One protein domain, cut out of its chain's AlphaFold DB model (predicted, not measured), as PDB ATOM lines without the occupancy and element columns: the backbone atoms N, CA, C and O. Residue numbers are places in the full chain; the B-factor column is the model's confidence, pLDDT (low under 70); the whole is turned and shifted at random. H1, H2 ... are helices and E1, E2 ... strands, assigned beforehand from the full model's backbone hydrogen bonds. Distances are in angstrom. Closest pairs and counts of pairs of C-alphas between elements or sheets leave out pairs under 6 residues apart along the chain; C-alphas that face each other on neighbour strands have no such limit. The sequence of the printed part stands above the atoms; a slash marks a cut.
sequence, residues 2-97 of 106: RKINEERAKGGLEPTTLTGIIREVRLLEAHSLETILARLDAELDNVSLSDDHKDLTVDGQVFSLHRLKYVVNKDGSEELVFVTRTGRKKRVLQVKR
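Overview. This is residues 2 to 97 of the 106 residues of an uncharacterized protein of Thalassorhabdomicrobium marinisediminis (UniProt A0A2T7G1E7). A long helix, H2, makes the shaft of an elongated model, with a head of two small three-stranded sheets packed on its later part and a short helix, H1, beyond its other end, clear of both sheets. One sheet, E1 E2 E3, has H2 over one face; the other, E4 E5 E6, is strongly twisted and also packs on H2. The printed part has 96 residues with two named helices followed by six named strands, in the order H1 H2 E1 E2 E3 E4 E5 E6; both sheets are antiparallel, in the orders E1 - E2 - E3 and E4 - E5 - E6, and the class is mixed. The whole is loose, with a radius of gyration of the C-alphas of 16.6 A, and spans 49 by 29 by 27 A.

Arrangement. H1, residues 2 to 10, and H2, residues 18 to 43, are apart. In both helices every O i to N i+4 pair is within hydrogen-bond range. E1, residues 47 to 49, E2, residues 55 to 58, and E3, residues 61 to 64, form a meander, each strand the antiparallel neighbour of the one before. N 48 and O 57 of the hairpin E1 and E2 are 2.8 A apart, as are N 56 and O 63 of the hairpin E2 and E3. H2 is on one face of this sheet, giving two layers; it lies over E1 and runs slantwise to the strands, at 38 degrees to E1 on the local plane, which is fitted to just 6 C-alphas. The closest C-alphas of H2 and E1 are those of Asp 41 and Ser 48, 5.0 A apart. E4, residues 68 to 72, E5, residues 78 to 83, and E6, residues 89 to 96, form a second meander. N 69 and O 81 of the hairpin E4 and E5 are 2.8 A apart, and so are N 82 and O 90 of the hairpin E5 and E6. E6 bends by 68 degrees at residue 92. H2 is on this sheet too; the closest C-alphas of H2 and E4 are those of Leu 33 and Tyr 70, at 6.6 A. Between the sheets, the closest C-alphas of E2 and E6 are those of Val 58 and Val 92, 7.3 A apart. E3 and E4 meet only through their link.

Along the chain. H1 begins with C-alpha 2 at (-16.764, -45.805, 3.923). H2 is 37.3 A long, from C-alpha 18 at (-22.931, -43.389, 12.963) to C-alpha 43. E5 measures 15.8 A and E6 17.8 A, ending with C-alpha 96 at (-8.184, -39.486, 41.951).

Size, cuts and confidence. The two C-alphas farthest apart, those of Arg 2 and Gly 60, are 49.6 A apart. The printed part has no cut and no long link. Its mean pLDDT is 93.2, and no printed residue is under 70.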
ATOM      1  N   ARG A   2     -17.532 -44.809   4.699       91.56
ATOM      2  CA  ARG A   2     -16.764 -45.805   3.923       91.56
ATOM      3  C   ARG A   2     -15.418 -46.211   4.555       91.56
ATOM      4  O   ARG A   2     -15.251 -47.374   4.886       91.56
ATOM      5  N   LYS A   3     -14.538 -45.241   4.839       94.69
ATOM      6  CA  LYS A   3     -13.231 -45.488   5.479       94.69
ATOM      7  C   LYS A   3     -13.334 -46.222   6.827       94.69
ATOM      8  O   LYS A   3     -12.535 -47.098   7.108       94.69
ATOM      9  N   ILE A   4     -14.331 -45.890   7.653       92.19
ATOM     10  CA  ILE A   4     -14.533 -46.539   8.962       92.19
ATOM     11  C   ILE A   4     -14.912 -48.011   8.776       92.19
ATOM     12  O   ILE A   4     -14.377 -48.871   9.464       92.19
ATOM     13  N   ASN A   5     -15.809 -48.306   7.832       94.94
ATOM     14  CA  ASN A   5     -16.234 -49.679   7.568       94.94
ATOM     15  C   ASN A   5     -15.125 -50.512   6.901       94.94
ATOM     16  O   ASN A   5     -15.031 -51.702   7.176       94.94
ATOM     17  N   GLU A   6     -14.253 -49.894   6.099       96.44
ATOM     18  CA  GLU A   6     -13.047 -50.546   5.568       96.44
ATOM     19  C   GLU A   6     -12.078 -50.948   6.698       96.44
ATOM     20  O   GLU A   6     -11.607 -52.081   6.710       96.44
ATOM     21  N   GLU A   7     -11.827 -50.081   7.688       95.44
ATOM     22  CA  GLU A   7     -11.005 -50.450   8.857       95.44
ATOM     23  C   GLU A   7     -11.678 -51.512   9.743       95.44
ATOM     24  O   GLU A   7     -11.010 -52.426  10.222       95.44
ATOM     25  N   ARG A   8     -13.005 -51.448   9.925       94.00
ATOM     26  CA  ARG A   8     -13.764 -52.477  10.660       94.00
ATOM     27  C   ARG A   8     -13.639 -53.849  10.006       94.00
ATOM     28  O   ARG A   8     -13.368 -54.820  10.705       94.00
ATOM     29  N   ALA A   9     -13.739 -53.910   8.680       95.88
ATOM     30  CA  ALA A   9     -13.589 -55.152   7.933       95.88
ATOM     31  C   ALA A   9     -12.193 -55.775   8.113       95.88
ATOM     32  O   ALA A   9     -12.090 -56.990   8.263       95.88
ATOM     33  N   LYS A  10     -11.122 -54.965   8.185       96.12
ATOM     34  CA  LYS A  10      -9.767 -55.470   8.494       96.12
ATOM     35  C   LYS A  10      -9.690 -56.146   9.867       96.12
ATOM     36  O   LYS A  10      -8.905 -57.070  10.039       96.12
ATOM     37  N   GLY A  11     -10.493 -55.686  10.824       92.12
ATOM     38  CA  GLY A  11     -10.630 -56.274  12.158       92.12
ATOM     39  C   GLY A  11     -11.712 -57.354  12.275       92.12
ATOM     40  O   GLY A  11     -12.013 -57.764  13.390       92.12
ATOM     41  N   GLY A  12     -12.330 -57.786  11.167       94.31
ATOM     42  CA  GLY A  12     -13.404 -58.788  11.175       94.31
ATOM     43  C   GLY A  12     -14.743 -58.293  11.735       94.31
ATOM     44  O   GLY A  12     -15.578 -59.103  12.126       94.31
ATOM     45  N   LEU A  13     -14.951 -56.976  11.805       93.31
ATOM     46  CA  LEU A  13     -16.187 -56.369  12.295       93.31
ATOM     47  C   LEU A  13     -17.129 -56.011  11.145       93.31
ATOM     48  O   LEU A  13     -16.711 -55.470  10.119       93.31
ATOM     49  N   GLU A  14     -18.424 -56.217  11.377       93.50
ATOM     50  CA  GLU A  14     -19.474 -55.846  10.430       93.50
ATOM     51  C   GLU A  14     -19.511 -54.327  10.160       93.50
ATOM     52  O   GLU A  14     -19.226 -53.513  11.061       93.50
ATOM     53  N   PRO A  15     -19.898 -53.914   8.935       94.44
ATOM     54  CA  PRO A  15     -20.155 -52.519   8.614       94.44
ATOM     55  C   PRO A  15     -21.179 -51.901   9.568       94.44
ATOM     56  O   PRO A  15     -22.184 -52.512   9.921       94.44
ATOM     57  N   THR A  16     -20.956 -50.646   9.949       95.62
ATOM     58  CA  THR A  16     -21.820 -49.941  10.900       95.62
ATOM     59  C   THR A  16     -22.257 -48.574  10.371       95.62
ATOM     60  O   THR A  16     -21.823 -48.104   9.311       95.62
ATOM     61  N   THR A  17     -23.140 -47.927  11.127       95.56
ATOM     62  CA  THR A  17     -23.605 -46.551  10.908       95.56
ATOM     63  C   THR A  17     -23.106 -45.643  12.029       95.56
ATOM     64  O   THR A  17     -22.633 -46.121  13.057       95.56
ATOM     65  N   LEU A  18     -23.252 -44.323  11.879       93.81
ATOM     66  CA  LEU A  18     -22.931 -43.389  12.963       93.81
ATOM     67  C   LEU A  18     -23.734 -43.700  14.238       93.81
ATOM     68  O   LEU A  18     -23.178 -43.711  15.332       93.81
ATOM     69  N   THR A  19     -25.024 -44.012  14.098       94.56
ATOM     70  CA  THR A  19     -25.883 -44.414  15.221       94.56
ATOM     71  C   THR A  19     -25.413 -45.721  15.857       94.56
ATOM     72  O   THR A  19     -25.441 -45.844  17.080       94.56
ATOM     73  N   GLY A  20     -24.947 -46.676  15.046       94.62
ATOM     74  CA  GLY A  20     -24.346 -47.922  15.525       94.62
ATOM     75  C   GLY A  20     -23.099 -47.667  16.371       94.62
ATOM     76  O   GLY A  20     -23.027 -48.147  17.496       94.62
ATOM     77  N   ILE A  21     -22.188 -46.814  15.891       93.12
ATOM     78  CA  ILE A  21     -20.989 -46.398  16.639       93.12
ATOM     79  C   ILE A  21     -21.374 -45.740  17.963       93.12
ATOM     80  O   ILE A  21     -20.841 -46.098  19.006       93.12
ATOM     81  N   ILE A  22     -22.329 -44.804  17.951       93.62
ATOM     82  CA  ILE A  22     -22.789 -44.137  19.178       93.62
ATOM     83  C   ILE A  22     -23.352 -45.157  20.174       93.62
ATOM     84  O   ILE A  22     -23.121 -45.033  21.375       93.62
ATOM     85  N   ARG A  23     -24.091 -46.164  19.697       93.69
ATOM     86  CA  ARG A  23     -24.626 -47.226  20.552       93.69
ATOM     87  C   ARG A  23     -23.511 -48.082  21.148       93.69
ATOM     88  O   ARG A  23     -23.553 -48.318  22.348       93.69
ATOM     89  N   GLU A  24     -22.539 -48.505  20.341       92.44
ATOM     90  CA  GLU A  24     -21.367 -49.270  20.794       92.44
ATOM     91  C   GLU A  24     -20.588 -48.498  21.868       92.44
ATOM     92  O   GLU A  24     -20.311 -49.042  22.933       92.44
ATOM     93  N   VAL A  25     -20.325 -47.208  21.634       92.25
ATOM     94  CA  VAL A  25     -19.635 -46.335  22.597       92.25
ATOM     95  C   VAL A  25     -20.411 -46.238  23.906       92.25
ATOM     96  O   VAL A  25     -19.826 -46.440  24.961       92.25
ATOM     97  N   ARG A  26     -21.727 -45.999  23.865       89.56
ATOM     98  CA  ARG A  26     -22.548 -45.925  25.088       89.56
ATOM     99  C   ARG A  26     -22.541 -47.224  25.889       89.56
ATOM    100  O   ARG A  26     -22.600 -47.189  27.112       89.56
ATOM    101  N   LEU A  27     -22.507 -48.362  25.200       91.94
ATOM    102  CA  LEU A  27     -22.474 -49.682  25.825       91.94
ATOM    103  C   LEU A  27     -21.124 -49.918  26.516       91.94
ATOM    104  O   LEU A  27     -21.083 -50.343  27.666       91.94
ATOM    105  N   LEU A  28     -20.032 -49.547  25.844       91.62
ATOM    106  CA  LEU A  28     -18.691 -49.561  26.422       91.62
ATOM    107  C   LEU A  28     -18.578 -48.621  27.630       91.62
ATOM    108  O   LEU A  28     -18.017 -49.005  28.653       91.62
ATOM    109  N   GLU A  29     -19.119 -47.406  27.529       89.44
ATOM    110  CA  GLU A  29     -19.157 -46.435  28.627       89.44
ATOM    111  C   GLU A  29     -19.905 -46.991  29.846       89.44
ATOM    112  O   GLU A  29     -19.411 -46.858  30.964       89.44
ATOM    113  N   ALA A  30     -21.057 -47.641  29.643       88.81
ATOM    114  CA  ALA A  30     -21.835 -48.247  30.722       88.81
ATOM    115  C   ALA A  30     -21.052 -49.359  31.438       88.81
ATOM    116  O   ALA A  30     -20.893 -49.297  32.655       88.81
ATOM    117  N   HIS A  31     -20.475 -50.304  30.690       91.75
ATOM    118  CA  HIS A  31     -19.657 -51.375  31.270       91.75
ATOM    119  C   HIS A  31     -18.405 -50.854  31.979       91.75
ATOM    120  O   HIS A  31     -18.009 -51.370  33.026       91.75
ATOM    121  N   SER A  32     -17.780 -49.813  31.426       90.75
ATOM    122  CA  SER A  32     -16.611 -49.191  32.046       90.75
ATOM    123  C   SER A  32     -16.988 -48.532  33.370       90.75
ATOM    124  O   SER A  32     -16.281 -48.700  34.360       90.75
ATOM    125  N   LEU A  33     -18.124 -47.825  33.411       91.88
ATOM    126  CA  LEU A  33     -18.640 -47.223  34.638       91.88
ATOM    127  C   LEU A  33     -18.973 -48.292  35.682       91.88
ATOM    128  O   LEU A  33     -18.532 -48.159  36.816       91.88
ATOM    129  N   GLU A  34     -19.686 -49.356  35.311       91.69
ATOM    130  CA  GLU A  34     -19.985 -50.481  36.211       91.69
ATOM    131  C   GLU A  34     -18.713 -51.073  36.822       91.69
ATOM    132  O   GLU A  34     -18.637 -51.256  38.033       91.69
ATOM    133  N   THR A  35     -17.686 -51.297  35.998       92.94
ATOM    134  CA  THR A  35     -16.395 -51.833  36.454       92.94
ATOM    135  C   THR A  35     -15.720 -50.900  37.460       92.94
ATOM    136  O   THR A  35     -15.204 -51.352  38.482       92.94
ATOM    137  N   ILE A  36     -15.731 -49.590  37.193       92.62
ATOM    138  CA  ILE A  36     -15.174 -48.586  38.106       92.62
ATOM    139  C   ILE A  36     -15.957 -48.565  39.420       92.62
ATOM    140  O   ILE A  36     -15.351 -48.563  40.485       92.62
ATOM    141  N   LEU A  37     -17.289 -48.568  39.361       93.56
ATOM    142  CA  LEU A  37     -18.134 -48.506  40.553       93.56
ATOM    143  C   LEU A  37     -17.989 -49.754  41.425       93.56
ATOM    144  O   LEU A  37     -17.857 -49.607  42.634       93.56
ATOM    145  N   ALA A  38     -17.933 -50.948  40.831       93.50
ATOM    146  CA  ALA A  38     -17.684 -52.190  41.565       93.50
ATOM    147  C   ALA A  38     -16.324 -52.169  42.279       93.50
ATOM    148  O   ALA A  38     -16.184 -52.661  43.395       93.50
ATOM    149  N   ARG A  39     -15.311 -51.562  41.653       94.44
ATOM    150  CA  ARG A  39     -14.003 -51.389  42.281       94.44
ATOM    151  C   ARG A  39     -14.039 -50.379  43.429       94.44
ATOM    152  O   ARG A  39     -13.425 -50.626  44.458       94.44
ATOM    153  N   LEU A  40     -14.754 -49.267  43.265       93.12
ATOM    154  CA  LEU A  40     -14.903 -48.257  44.318       93.12
ATOM    155  C   LEU A  40     -15.682 -48.792  45.525       93.12
ATOM    156  O   LEU A  40     -15.286 -48.507  46.644       93.12
ATOM    157  N   ASP A  41     -16.735 -49.578  45.297       94.50
ATOM    158  CA  ASP A  41     -17.500 -50.288  46.335       94.50
ATOM    159  C   ASP A  41     -16.617 -51.257  47.142       94.50
ATOM    160  O   ASP A  41     -16.709 -51.324  48.363       94.50
ATOM    161  N   ALA A  42     -15.688 -51.949  46.474       94.25
ATOM    162  CA  ALA A  42     -14.753 -52.856  47.138       94.25
ATOM    163  C   ALA A  42     -13.608 -52.144  47.884       94.25
ATOM    164  O   ALA A  42     -13.057 -52.704  48.832       94.25
ATOM    165  N   GLU A  43     -13.190 -50.959  47.428       94.06
ATOM    166  CA  GLU A  43     -12.022 -50.242  47.965       94.06
ATOM    167  C   GLU A  43     -12.378 -49.161  49.000       94.06
ATOM    168  O   GLU A  43     -11.516 -48.796  49.801       94.06
ATOM    169  N   LEU A  44     -13.602 -48.621  48.987       92.75
ATOM    170  CA  LEU A  44     -13.997 -47.468  49.799       92.75
ATOM    171  C   LEU A  44     -15.210 -47.772  50.684       92.75
ATOM    172  O   LEU A  44     -16.305 -48.012  50.191       92.75
ATOM    173  N   ASP A  45     -15.053 -47.604  51.998       91.69
ATOM    174  CA  ASP A  45     -16.121 -47.859  52.982       91.69
ATOM    175  C   ASP A  45     -17.339 -46.922  52.855       91.69
ATOM    176  O   ASP A  45     -18.406 -47.183  53.411       91.69
ATOM    177  N   ASN A  46     -17.185 -45.784  52.170       92.38
ATOM    178  CA  ASN A  46     -18.234 -44.778  52.014       92.38
ATOM    179  C   ASN A  46     -18.969 -44.859  50.670       92.38
ATOM    180  O   ASN A  46     -19.835 -44.018  50.412       92.38
ATOM    181  N   VAL A  47     -18.629 -45.832  49.822       94.94
ATOM    182  CA  VAL A  47     -19.267 -46.070  48.528       94.94
ATOM    183  C   VAL A  47     -19.960 -47.422  48.574       94.94
ATOM    184  O   VAL A  47     -19.355 -48.404  48.970       94.94
ATOM    185  N   SER A  48     -21.228 -47.473  48.166       95.56
ATOM    186  CA  SER A  48     -21.960 -48.733  48.054       95.56
ATOM    187  C   SER A  48     -22.762 -48.815  46.762       95.56
ATOM    188  O   SER A  48     -23.574 -47.927  46.477       95.56
ATOM    189  N   LEU A  49     -22.545 -49.863  45.969       94.38
ATOM    190  CA  LEU A  49     -23.323 -50.151  44.765       94.38
ATOM    191  C   LEU A  49     -24.524 -51.041  45.114       94.38
ATOM    192  O   LEU A  49     -24.378 -52.073  45.759       94.38
ATOM    193  N   SER A  50     -25.726 -50.656  44.684       93.06
ATOM    194  CA  SER A  50     -26.935 -51.460  44.900       93.06
ATOM    195  C   SER A  50     -26.872 -52.804  44.161       93.06
ATOM    196  O   SER A  50     -26.450 -52.823  43.004       93.06
ATOM    197  N   ASP A  51     -27.440 -53.868  44.738       89.69
ATOM    198  CA  ASP A  51     -27.518 -55.212  44.127       89.69
ATOM    199  C   ASP A  51     -28.162 -55.238  42.729       89.69
ATOM    200  O   ASP A  51     -27.866 -56.107  41.911       89.69
ATOM    201  N   ASP A  52     -29.070 -54.302  42.436       90.44
ATOM    202  CA  ASP A  52     -29.731 -54.204  41.131       90.44
ATOM    203  C   ASP A  52     -28.975 -53.322  40.122       90.44
ATOM    204  O   ASP A  52     -29.467 -53.099  39.013       90.44
ATOM    205  N   HIS A  53     -27.787 -52.836  40.503       86.56
ATOM    206  CA  HIS A  53     -26.914 -51.958  39.726       86.56
ATOM    207  C   HIS A  53     -27.633 -50.713  39.173       86.56
ATOM    208  O   HIS A  53     -27.318 -50.235  38.079       86.56
ATOM    209  N   LYS A  54     -28.616 -50.162  39.899       91.19
ATOM    210  CA  LYS A  54     -29.310 -48.929  39.486       91.19
ATOM    211  C   LYS A  54     -28.896 -47.702  40.268       91.19
ATOM    212  O   LYS A  54     -28.950 -46.600  39.707       91.19
ATOM    213  N   ASP A  55     -28.455 -47.886  41.505       94.44
ATOM    214  CA  ASP A  55     -28.129 -46.802  42.417       94.44
ATOM    215  C   ASP A  55     -26.742 -46.971  43.061       94.44
ATOM    216  O   ASP A  55     -26.261 -48.070  43.322       94.44
ATOM    217  N   LEU A  56     -26.087 -45.839  43.305       94.88
ATOM    218  CA  LEU A  56     -24.827 -45.727  44.029       94.88
ATOM    219  C   LEU A  56     -25.073 -44.890  45.277       94.88
ATOM    220  O   LEU A  56     -25.572 -43.768  45.179       94.88
ATOM    221  N   THR A  57     -24.676 -45.393  46.433       96.25
ATOM    222  CA  THR A  57     -24.639 -44.626  47.673       96.25
ATOM    223  C   THR A  57     -23.226 -44.101  47.881       96.25
ATOM    224  O   THR A  57     -22.278 -44.870  47.817       96.25
ATOM    225  N   VAL A  58     -23.073 -42.799  48.116       95.62
ATOM    226  CA  VAL A  58     -21.797 -42.170  48.485       95.62
ATOM    227  C   VAL A  58     -22.039 -41.298  49.708       95.62
ATOM    228  O   VAL A  58     -22.924 -40.442  49.671       95.62
ATOM    229  N   ASP A  59     -21.301 -41.534  50.794       93.44
ATOM    230  CA  ASP A  59     -21.462 -40.827  52.077       93.44
ATOM    231  C   ASP A  59     -22.925 -40.829  52.583       93.44
ATOM    232  O   ASP A  59     -23.443 -39.834  53.093       93.44
ATOM    233  N   GLY A  60     -23.637 -41.943  52.376       92.94
ATOM    234  CA  GLY A  60     -25.054 -42.096  52.734       92.94
ATOM    235  C   GLY A  60     -26.051 -41.392  51.799       92.94
ATOM    236  O   GLY A  60     -27.259 -41.498  52.009       92.94
ATOM    237  N   GLN A  61     -25.590 -40.697  50.754       95.38
ATOM    238  CA  GLN A  61     -26.448 -40.103  49.727       95.38
ATOM    239  C   GLN A  61     -26.587 -41.029  48.514       95.38
ATOM    240  O   GLN A  61     -25.594 -41.480  47.956       95.38
ATOM    241  N   VAL A  62     -27.823 -41.253  48.061       94.81
ATOM    242  CA  VAL A  62     -28.136 -42.140  46.926       94.81
ATOM    243  C   VAL A  62     -28.160 -41.375  45.597       94.81
ATOM    244  O   VAL A  62     -28.756 -40.297  45.488       94.81
ATOM    245  N   PHE A  63     -27.551 -41.956  44.562       94.69
ATOM    246  CA  PHE A  63     -27.443 -41.412  43.211       94.69
ATOM    247  C   PHE A  63     -27.758 -42.471  42.151       94.69
ATOM    248  O   PHE A  63     -27.114 -43.509  42.088       94.69
ATOM    249  N   SER A  64     -28.675 -42.157  41.236       93.50
ATOM    250  CA  SER A  64     -28.987 -43.052  40.117       93.50
ATOM    251  C   SER A  64     -27.843 -43.139  39.099       93.50
ATOM    252  O   SER A  64     -27.394 -42.108  38.572       93.50
ATOM    253  N   LEU A  65     -27.441 -44.369  38.753       91.75
ATOM    254  CA  LEU A  65     -26.350 -44.681  37.820       91.75
ATOM    255  C   LEU A  65     -26.577 -44.111  36.421       91.75
ATOM    256  O   LEU A  65     -25.646 -43.581  35.823       91.75
ATOM    257  N   HIS A  66     -27.819 -44.101  35.927       90.12
ATOM    258  CA  HIS A  66     -28.161 -43.524  34.617       90.12
ATOM    259  C   HIS A  66     -27.727 -42.049  34.477       90.12
ATOM    260  O   HIS A  66     -27.598 -41.514  33.375       90.12
ATOM    261  N   ARG A  67     -27.544 -41.349  35.600       92.31
ATOM    262  CA  ARG A  67     -27.174 -39.930  35.637       92.31
ATOM    263  C   ARG A  67     -25.788 -39.699  36.226       92.31
ATOM    264  O   ARG A  67     -25.380 -38.540  36.323       92.31
ATOM    265  N   LEU A  68     -25.074 -40.760  36.580       94.06
ATOM    266  CA  LEU A  68     -23.675 -40.705  36.966       94.06
ATOM    267  C   LEU A  68     -22.785 -40.745  35.727       94.06
ATOM    268  O   LEU A  68     -23.100 -41.360  34.710       94.06
ATOM    269  N   LYS A  69     -21.668 -40.033  35.812       93.25
ATOM    270  CA  LYS A  69     -20.618 -40.022  34.803       93.25
ATOM    271  C   LYS A  69     -19.274 -40.086  35.490       93.25
ATOM    272  O   LYS A  69     -19.036 -39.332  36.432       93.25
ATOM    273  N   TYR A  70     -18.401 -40.926  34.959       93.00
ATOM    274  CA  TYR A  70     -16.982 -40.862  35.251       93.00
ATOM    275  C   TYR A  70     -16.331 -39.803  34.367       93.00
ATOM    276  O   TYR A  70     -16.573 -39.772  33.157       93.00
ATOM    277  N   VAL A  71     -15.547 -38.908  34.957       93.56
ATOM    278  CA  VAL A  71     -14.874 -37.827  34.234       93.56
ATOM    279  C   VAL A  71     -13.394 -37.852  34.570       93.56
ATOM    280  O   VAL A  71     -13.018 -37.707  35.728       93.56
ATOM    281  N   VAL A  72     -12.570 -37.975  33.532       92.44
ATOM    282  CA  VAL A  72     -11.133 -37.706  33.602       92.44
ATOM    283  C   VAL A  72     -10.921 -36.267  33.150       92.44
ATOM    284  O   VAL A  72     -11.244 -35.899  32.016       92.44
ATOM    285  N   ASN A  73     -10.436 -35.429  34.056       93.69
ATOM    286  CA  ASN A  73     -10.169 -34.024  33.794       93.69
ATOM    287  C   ASN A  73      -8.831 -33.845  33.068       93.69
ATOM    288  O   ASN A  73      -7.978 -34.730  33.026       93.69
ATOM    289  N   LYS A  74      -8.633 -32.658  32.485       93.19
ATOM    290  CA  LYS A  74      -7.406 -32.328  31.735       93.19
ATOM    291  C   LYS A  74      -6.145 -32.328  32.598       93.19
ATOM    292  O   LYS A  74      -5.059 -32.516  32.067       93.19
ATOM    293  N   ASP A  75      -6.297 -32.091  33.895       91.12
ATOM    294  CA  ASP A  75      -5.225 -32.136  34.889       91.12
ATOM    295  C   ASP A  75      -4.918 -33.568  35.369       91.12
ATOM    296  O   ASP A  75      -4.090 -33.754  36.252       91.12
ATOM    297  N   GLY A  76      -5.584 -34.585  34.809       91.62
ATOM    298  CA  GLY A  76      -5.413 -35.983  35.197       91.62
ATOM    299  C   GLY A  76      -6.138 -36.377  36.485       91.62
ATOM    300  O   GLY A  76      -6.003 -37.525  36.911       91.62
ATOM    301  N   SER A  77      -6.905 -35.468  37.100       93.56
ATOM    302  CA  SER A  77      -7.823 -35.826  38.182       93.56
ATOM    303  C   SER A  77      -9.022 -36.606  37.646       93.56
ATOM    304  O   SER A  77      -9.441 -36.435  36.498       93.56
ATOM    305  N   GLU A  78      -9.585 -37.469  38.485       94.69
ATOM    306  CA  GLU A  78     -10.690 -38.349  38.111       94.69
ATOM    307  C   GLU A  78     -11.828 -38.184  39.121       94.69
ATOM    308  O   GLU A  78     -11.612 -38.187  40.337       94.69
ATOM    309  N   GLU A  79     -13.046 -37.982  38.622       95.50
ATOM    310  CA  GLU A  79     -14.208 -37.615  39.432       95.50
ATOM    311  C   GLU A  79     -15.471 -38.365  38.987       95.50
ATOM    312  O   GLU A  79     -15.726 -38.549  37.793       95.50
ATOM    313  N   LEU A  80     -16.321 -38.716  39.954       95.06
ATOM    314  CA  LEU A  80     -17.711 -39.086  39.698       95.06
ATOM    315  C   LEU A  80     -18.592 -37.844  39.751       95.06
ATOM    316  O   LEU A  80     -18.601 -37.084  40.724       95.06
ATOM    317  N   VAL A  81     -19.384 -37.660  38.700       96.06
ATOM    318  CA  VAL A  81     -20.261 -36.507  38.517       96.06
ATOM    319  C   VAL A  81     -21.694 -36.973  38.326       96.06
ATOM    320  O   VAL A  81     -21.996 -37.745  37.421       96.06
ATOM    321  N   PHE A  82     -22.607 -36.424  39.119       95.88
ATOM    322  CA  PHE A  82     -24.040 -36.587  38.936       95.88
ATOM    323  C   PHE A  82     -24.606 -35.455  38.082       95.88
ATOM    324  O   PHE A  82     -24.458 -34.266  38.385       95.88
ATOM    325  N   VAL A  83     -25.297 -35.818  37.009       95.00
ATOM    326  CA  VAL A  83     -25.993 -34.879  36.134       95.00
ATOM    327  C   VAL A  83     -27.410 -34.687  36.659       95.00
ATOM    328  O   VAL A  83     -28.239 -35.598  36.644       95.00
ATOM    329  N   THR A  84     -27.715 -33.486  37.147       91.88
ATOM    330  CA  THR A  84     -29.058 -33.097  37.600       91.88
ATOM    331  C   THR A  84     -30.083 -33.177  36.455       91.88
ATOM    332  O   THR A  84     -29.722 -33.209  35.279       91.88
ATOM    333  N   ARG A  85     -31.385 -33.179  36.768       88.94
ATOM    334  CA  ARG A  85     -32.448 -33.243  35.748       88.94
ATOM    335  C   ARG A  85     -32.428 -32.020  34.819       88.94
ATOM    336  O   ARG A  85     -32.846 -32.122  33.676       88.94
ATOM    337  N   THR A  86     -31.896 -30.893  35.296       91.88
ATOM    338  CA  THR A  86     -31.677 -29.659  34.525       91.88
ATOM    339  C   THR A  86     -30.343 -29.647  33.768       91.88
ATOM    340  O   THR A  86     -29.979 -28.632  33.185       91.88
ATOM    341  N   GLY A  87     -29.585 -30.747  33.792       90.31
ATOM    342  CA  GLY A  87     -28.299 -30.880  33.104       90.31
ATOM    343  C   GLY A  87     -27.099 -30.307  33.862       90.31
ATOM    344  O   GLY A  87     -25.966 -30.472  33.411       90.31
ATOM    345  N   ARG A  88     -27.296 -29.678  35.031       93.31
ATOM    346  CA  ARG A  88     -26.176 -29.210  35.866       93.31
ATOM    347  C   ARG A  88     -25.371 -30.397  36.375       93.31
ATOM    348  O   ARG A  88     -25.956 -31.360  36.868       93.31
ATOM    349  N   LYS A  89     -24.049 -30.300  36.288       94.00
ATOM    350  CA  LYS A  89     -23.105 -31.292  36.802       94.00
ATOM    351  C   LYS A  89     -22.789 -30.988  38.265       94.00
ATOM    352  O   LYS A  89     -22.433 -29.857  38.581       94.00
ATOM    353  N   LYS A  90     -22.922 -31.982  39.138       94.31
ATOM    354  CA  LYS A  90     -22.518 -31.919  40.546       94.31
ATOM    355  C   LYS A  90     -21.485 -33.011  40.795       94.31
ATOM    356  O   LYS A  90     -21.765 -34.171  40.508       94.31
ATOM    357  N   ARG A  91     -20.316 -32.656  41.328       95.00
ATOM    358  CA  ARG A  91     -19.332 -33.651  41.766       95.00
ATOM    359  C   ARG A  91     -19.883 -34.424  42.963       95.00
ATOM    360  O   ARG A  91     -20.399 -33.811  43.897       95.00
ATOM    361  N   VAL A  92     -19.797 -35.745  42.884       94.69
ATOM    362  CA  VAL A  92     -20.220 -36.684  43.927       94.69
ATOM    363  C   VAL A  92     -19.010 -37.188  44.693       94.69
ATOM    364  O   VAL A  92     -18.999 -37.106  45.910       94.69
ATOM    365  N   LEU A  93     -17.975 -37.633  43.979       93.88
ATOM    366  CA  LEU A  93     -16.773 -38.206  44.573       93.88
ATOM    367  C   LEU A  93     -15.544 -37.789  43.767       93.88
ATOM    368  O   LEU A  93     -15.587 -37.768  42.536       93.88
ATOM    369  N   GLN A  94     -14.449 -37.478  44.456       93.94
ATOM    370  CA  GLN A  94     -13.133 -37.393  43.833       93.94
ATOM    371  C   GLN A  94     -12.471 -38.766  43.934       93.94
ATOM    372  O   GLN A  94     -12.156 -39.211  45.031       93.94
ATOM    373  N   VAL A  95     -12.285 -39.426  42.793       92.00
ATOM    374  CA  VAL A  95     -11.705 -40.773  42.711       92.00
ATOM    375  C   VAL A  95     -10.184 -40.695  42.722       92.00
ATOM    376  O   VAL A  95      -9.518 -41.459  43.412       92.00
ATOM    377  N   LYS A  96      -9.625 -39.719  42.006       91.19
ATOM    378  CA  LYS A  96      -8.184 -39.486  41.951       91.19
ATOM    379  C   LYS A  96      -7.892 -37.995  41.939       91.19
ATOM    380  O   LYS A  96      -8.532 -37.223  41.220       91.19
ATOM    381  N   ARG A  97      -6.911 -37.579  42.738       89.94
ATOM    382  CA  ARG A  97      -6.401 -36.204  42.705       89.94
ATOM    383  C   ARG A  97      -5.535 -35.984  41.469       89.94
ATOM    384  O   ARG A  97      -4.944 -36.927  40.948       89.94
TER     385      ARG A  97